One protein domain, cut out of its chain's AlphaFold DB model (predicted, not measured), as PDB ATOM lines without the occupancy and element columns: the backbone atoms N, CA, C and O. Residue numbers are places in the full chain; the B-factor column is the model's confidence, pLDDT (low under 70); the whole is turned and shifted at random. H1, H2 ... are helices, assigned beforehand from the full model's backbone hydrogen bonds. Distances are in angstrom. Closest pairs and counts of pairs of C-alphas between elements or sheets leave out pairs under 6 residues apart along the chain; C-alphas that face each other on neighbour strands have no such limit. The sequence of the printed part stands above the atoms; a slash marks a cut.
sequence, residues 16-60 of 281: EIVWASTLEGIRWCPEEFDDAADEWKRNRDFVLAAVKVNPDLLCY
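This is residues 16 to 60 of the 281 residues of a protein of Brandtodinium nutricula (UniProt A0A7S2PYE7). What shape? H1 and H4 meet as a V, with H2 and H3 along one side and H5 near the closed end. How big? The printed part has 45 residues, 35 of them in five named helices, H1 to H5 in order along the chain, with no named strand; its class is all helix, and it is compact. Their C-alphas have a radius of gyration of 9.1 A and spans of 24 by 18 by 16 A.

What touches? H1, residues 16 to 28, touches H4, residues 44 to 53, with residues 23 to 27 alone, closest at the C-alphas of Arg 27 and Val 53, 5.1 A, at a steep tilt of 42 degrees, the same way. Which backbones? Every O i to N i+4 pair is within hydrogen-bond range in H4, 8 of 9 in H1.

Where is H1? It runs 19.2 A from C-alpha 16 at (117.122, 92.754, 116.682). The rest? H2 is residues 30 to 33, H3 38 to 41 and H5 55 to 58, ending at (111.515, 110.507, 131.280).

Any cut? The printed part has no cut. Low confidence? Residue 60 alone is under pLDDT 70.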
ATOM      1  N   GLU A  16     117.891  93.189 115.505       75.25
ATOM      2  CA  GLU A  16     117.122  92.754 116.682       75.25
ATOM      3  C   GLU A  16     118.019  92.472 117.893       75.25
ATOM      4  O   GLU A  16     117.671  92.839 119.018       75.25
ATOM      5  N   ILE A  17     119.202  91.886 117.675       78.19
ATOM      6  CA  ILE A  17     120.171  91.620 118.748       78.19
ATOM      7  C   ILE A  17     120.699  92.936 119.310       78.19
ATOM      8  O   ILE A  17     120.736  93.123 120.529       78.19
ATOM      9  N   VAL A  18     121.072  93.869 118.429       79.62
ATOM     10  CA  VAL A  18     121.577  95.175 118.859       79.62
ATOM     11  C   VAL A  18     120.469  95.939 119.596       79.62
ATOM     12  O   VAL A  18     120.724  96.440 120.688       79.62
ATOM     13  N   TRP A  19     119.228  95.925 119.095       85.81
ATOM     14  CA  TRP A  19     118.067  96.529 119.764       85.81
ATOM     15  C   TRP A  19     117.867  95.995 121.185       85.81
ATOM     16  O   TRP A  19     117.769  96.774 122.134       85.81
ATOM     17  N   ALA A  20     117.831  94.671 121.348       85.00
ATOM     18  CA  ALA A  20     117.651  94.047 122.654       85.00
ATOM     19  C   ALA A  20     118.817  94.367 123.601       85.00
ATOM     20  O   ALA A  20     118.592  94.698 124.763       85.00
ATOM     21  N   SER A  21     120.054  94.333 123.095       84.44
ATOM     22  CA  SER A  21     121.243  94.660 123.889       84.44
ATOM     23  C   SER A  21     121.235  96.109 124.380       84.44
ATOM     24  O   SER A  21     121.555  96.360 125.538       84.44
ATOM     25  N   THR A  22     120.796  97.053 123.542       87.31
ATOM     26  CA  THR A  22     120.674  98.462 123.919       87.31
ATOM     27  C   THR A  22     119.586  98.661 124.969       87.31
ATOM     28  O   THR A  22     119.804  99.400 125.921       87.31
ATOM     29  N   LEU A  23     118.439  97.977 124.867       89.25
ATOM     30  CA  LEU A  23     117.408  98.036 125.910       89.25
ATOM     31  C   LEU A  23     117.897  97.473 127.250       89.25
ATOM     32  O   LEU A  23     117.619  98.055 128.298       89.25
ATOM     33  N   GLU A  24     118.641  96.367 127.232       87.81
ATOM     34  CA  GLU A  24     119.239  95.817 128.453       87.81
ATOM     35  C   GLU A  24     120.289  96.749 129.057       87.81
ATOM     36  O   GLU A  24     120.381  96.868 130.275       87.81
ATOM     37  N   GLY A  25     121.031  97.461 128.222       84.31
ATOM     38  CA  GLY A  25     121.925  98.524 128.649       84.31
ATOM     39  C   GLY A  25     121.209  99.698 129.325       84.31
ATOM     40  O   GLY A  25     121.504 100.059 130.467       84.31
ATOM     41  N   ILE A  26     120.181 100.220 128.650       85.69
ATOM     42  CA  ILE A  26     119.314 101.306 129.125       85.69
ATOM     43  C   ILE A  26     118.660 100.975 130.471       85.69
ATOM     44  O   ILE A  26     118.497 101.866 131.306       85.69
ATOM     45  N   ARG A  27     118.297  99.706 130.706       83.19
ATOM     46  CA  ARG A  27     117.724  99.233 131.978       83.19
ATOM     47  C   ARG A  27     118.556  99.665 133.189       83.19
ATOM     48  O   ARG A  27     117.982 100.014 134.215       83.19
ATOM     49  N   TRP A  28     119.880  99.608 133.072       81.25
ATOM     50  CA  TRP A  28     120.807  99.899 134.168       81.25
ATOM     51  C   TRP A  28     121.373 101.314 134.102       81.25
ATOM     52  O   TRP A  28     121.582 101.928 135.145       81.25
ATOM     53  N   CYS A  29     121.601 101.824 132.891       78.00
ATOM     54  CA  CYS A  29     122.231 103.116 132.653       78.00
ATOM     55  C   CYS A  29     121.427 103.896 131.599       78.00
ATOM     56  O   CYS A  29     121.527 103.583 130.408       78.00
ATOM     57  N   PRO A  30     120.625 104.903 131.990       78.69
ATOM     58  CA  PRO A  30     119.826 105.680 131.042       78.69
ATOM     59  C   PRO A  30     120.684 106.432 130.009       78.69
ATOM     60  O   PRO A  30     120.199 106.711 128.916       78.69
ATOM     61  N   GLU A  31     121.969 106.679 130.296       79.00
ATOM     62  CA  GLU A  31     122.940 107.269 129.369       79.00
ATOM     63  C   GLU A  31     123.111 106.462 128.081       79.00
ATOM     64  O   GLU A  31     123.396 107.030 127.029       79.00
ATOM     65  N   GLU A  32     122.880 105.147 128.121       82.06
ATOM     66  CA  GLU A  32     122.970 104.311 126.921       82.06
ATOM     67  C   GLU A  32     121.894 104.633 125.880       82.06
ATOM     68  O   GLU A  32     122.034 104.275 124.710       82.06
ATOM     69  N   PHE A  33     120.839 105.350 126.273       85.81
ATOM     70  CA  PHE A  33     119.863 105.873 125.330       85.81
ATOM     71  C   PHE A  33     120.478 106.921 124.393       85.81
ATOM     72  O   PHE A  33     120.103 106.980 123.223       85.81
ATOM     73  N   ASP A  34     121.444 107.716 124.861       83.44
ATOM     74  CA  ASP A  34     122.095 108.743 124.040       83.44
ATOM     75  C   ASP A  34     122.964 108.126 122.939       83.44
ATOM     76  O   ASP A  34     122.978 108.624 121.806       83.44
ATOM     77  N   ASP A  35     123.592 106.992 123.259       80.88
ATOM     78  CA  ASP A  35     124.401 106.179 122.348       80.88
ATOM     79  C   ASP A  35     123.547 105.402 121.324       80.88
ATOM     80  O   ASP A  35     124.077 104.881 120.336       80.88
ATOM     81  N   ALA A  36     122.228 105.302 121.530       84.88
ATOM     82  CA  ALA A  36     121.338 104.588 120.622       84.88
ATOM     83  C   ALA A  36     121.258 105.277 119.248       84.88
ATOM     84  O   ALA A  36     121.280 106.508 119.128       84.88
ATOM     85  N   ALA A  37     121.104 104.470 118.193       86.75
ATOM     86  CA  ALA A  37     121.001 104.962 116.823       86.75
ATOM     87  C   ALA A  37     119.852 105.976 116.668       86.75
ATOM     88  O   ALA A  37     118.742 105.768 117.164       86.75
ATOM     89  N   ASP A  38     120.080 107.056 115.914       84.12
ATOM     90  CA  ASP A  38     119.078 108.115 115.705       84.12
ATOM     91  C   ASP A  38     117.770 107.595 115.093       84.12
ATOM     92  O   ASP A  38     116.691 108.105 115.399       84.12
ATOM     93  N   GLU A  39     117.839 106.558 114.254       86.75
ATOM     94  CA  GLU A  39     116.644 105.904 113.714       86.75
ATOM     95  C   GLU A  39     115.782 105.234 114.797       86.75
ATOM     96  O   GLU A  39     114.561 105.193 114.657       86.75
ATOM     97  N   TRP A  40     116.384 104.743 115.884       87.56
ATOM     98  CA  TRP A  40     115.669 104.111 116.996       87.56
ATOM     99  C   TRP A  40     115.121 105.146 117.959       87.56
ATOM    100  O   TRP A  40     113.972 105.041 118.368       87.56
ATOM    101  N   LYS A  41     115.869 106.219 118.228       86.31
ATOM    102  CA  LYS A  41     115.355 107.361 119.002       86.31
ATOM    103  C   LYS A  41     114.136 108.012 118.328       86.31
ATOM    104  O   LYS A  41     113.274 108.552 119.007       86.31
ATOM    105  N   ARG A  42     114.007 107.919 116.997       86.19
ATOM    106  CA  ARG A  42     112.804 108.347 116.248       86.19
ATOM    107  C   ARG A  42     111.696 107.289 116.186       86.19
ATOM    108  O   ARG A  42     110.598 107.589 115.724       86.19
ATOM    109  N   ASN A  43     111.967 106.058 116.612       90.62
ATOM    110  CA  ASN A  43     111.012 104.961 116.598       90.62
ATOM    111  C   ASN A  43     110.231 104.929 117.922       90.62
ATOM    112  O   ASN A  43     110.790 104.683 118.987       90.62
ATOM    113  N   ARG A  44     108.912 105.136 117.844       90.69
ATOM    114  CA  ARG A  44     108.026 105.141 119.017       90.69
ATOM    115  C   ARG A  44     108.103 103.843 119.825       90.69
ATOM    116  O   ARG A  44     108.104 103.910 121.049       90.69
ATOM    117  N   ASP A  45     108.176 102.691 119.164       91.00
ATOM    118  CA  ASP A  45     108.200 101.390 119.832       91.00
ATOM    119  C   ASP A  45     109.515 101.182 120.585       91.00
ATOM    120  O   ASP A  45     109.495 100.670 121.704       91.00
ATOM    121  N   PHE A  46     110.640 101.644 120.025       92.56
ATOM    122  CA  PHE A  46     111.927 101.657 120.730       92.56
ATOM    123  C   PHE A  46     111.853 102.520 121.978       92.56
ATOM    124  O   PHE A  46     112.168 102.062 123.069       92.56
ATOM    125  N   VAL A  47     111.415 103.769 121.814       92.50
ATOM    126  CA  VAL A  47     111.360 104.753 122.896       92.50
ATOM    127  C   VAL A  47     110.431 104.271 124.008       92.50
ATOM    128  O   VAL A  47     110.779 104.340 125.184       92.50
ATOM    129  N   LEU A  48     109.276 103.711 123.651       91.81
ATOM    130  CA  LEU A  48     108.352 103.133 124.615       91.81
ATOM    131  C   LEU A  48     108.944 101.896 125.306       91.81
ATOM    132  O   LEU A  48     108.768 101.734 126.511       91.81
ATOM    133  N   ALA A  49     109.641 101.020 124.576       92.25
ATOM    134  CA  ALA A  49     110.327  99.873 125.168       92.25
ATOM    135  C   ALA A  49     111.437 100.316 126.134       92.25
ATOM    136  O   ALA A  49     111.531  99.769 127.229       92.25
ATOM    137  N   ALA A  50     112.206 101.345 125.769       92.06
ATOM    138  CA  ALA A  50     113.248 101.949 126.590       92.06
ATOM    139  C   ALA A  50     112.675 102.506 127.902       92.06
ATOM    140  O   ALA A  50     113.152 102.161 128.980       92.06
ATOM    141  N   VAL A  51     111.585 103.279 127.836       90.75
ATOM    142  CA  VAL A  51     110.905 103.809 129.034       90.75
ATOM    143  C   VAL A  51     110.337 102.685 129.905       90.75
ATOM    144  O   VAL A  51     110.404 102.754 131.127       90.75
ATOM    145  N   LYS A  52     109.819 101.610 129.300       88.50
ATOM    146  CA  LYS A  52     109.310 100.450 130.051       88.50
ATOM    147  C   LYS A  52     110.402  99.699 130.808       88.50
ATOM    148  O   LYS A  52     110.121  99.172 131.882       88.50
ATOM    149  N   VAL A  53     111.613  99.605 130.254       87.62
ATOM    150  CA  VAL A  53     112.741  98.966 130.951       87.62
ATOM    151  C   VAL A  53     113.411  99.905 131.952       87.62
ATOM    152  O   VAL A  53     113.895  99.415 132.969       87.62
ATOM    153  N   ASN A  54     113.396 101.220 131.702       82.81
ATOM    154  CA  ASN A  54     113.903 102.243 132.613       82.81
ATOM    155  C   ASN A  54     113.018 103.514 132.617       82.81
ATOM    156  O   ASN A  54     113.196 104.406 131.782       82.81
ATOM    157  N   PRO A  55     112.093 103.638 133.589       78.25
ATOM    158  CA  PRO A  55     111.208 104.801 133.711       78.25
ATOM    159  C   PRO A  55     111.926 106.127 133.988       78.25
ATOM    160  O   PRO A  55     111.388 107.200 133.698       78.25
ATOM    161  N   ASP A  56     113.158 106.093 134.512       76.81
ATOM    162  CA  ASP A  56     113.912 107.314 134.796       76.81
ATOM    163  C   ASP A  56     114.348 108.058 133.533       76.81
ATOM    164  O   ASP A  56     114.587 109.260 133.610       76.81
ATOM    165  N   LEU A  57     114.294 107.429 132.351       82.12
ATOM    166  CA  LEU A  57     114.507 108.103 131.063       82.12
ATOM    167  C   LEU A  57     113.628 109.339 130.861       82.12
ATOM    168  O   LEU A  57     114.070 110.308 130.256       82.12
ATOM    169  N   LEU A  58     112.404 109.348 131.398       79.06
ATOM    170  CA  LEU A  58     111.515 110.507 131.280       79.06
ATOM    171  C   LEU A  58     111.971 111.714 132.122       79.06
ATOM    172  O   LEU A  58     111.440 112.809 131.940       79.06
ATOM    173  N   CYS A  59     112.923 111.533 133.042       70.69
ATOM    174  CA  CYS A  59     113.614 112.623 133.745       70.69
ATOM    175  C   CYS A  59     115.115 112.701 133.435       70.69
ATOM    176  O   CYS A  59     115.787 113.634 133.881       70.69
ATOM    177  N   TYR A  60     115.646 111.761 132.656       61.34
ATOM    178  CA  TYR A  60     117.038 111.758 132.237       61.34
ATOM    179  C   TYR A  60     117.363 113.063 131.483       61.34
ATOM    180  O   TYR A  60     116.576 113.517 130.651       61.34
TER     181      TYR A  60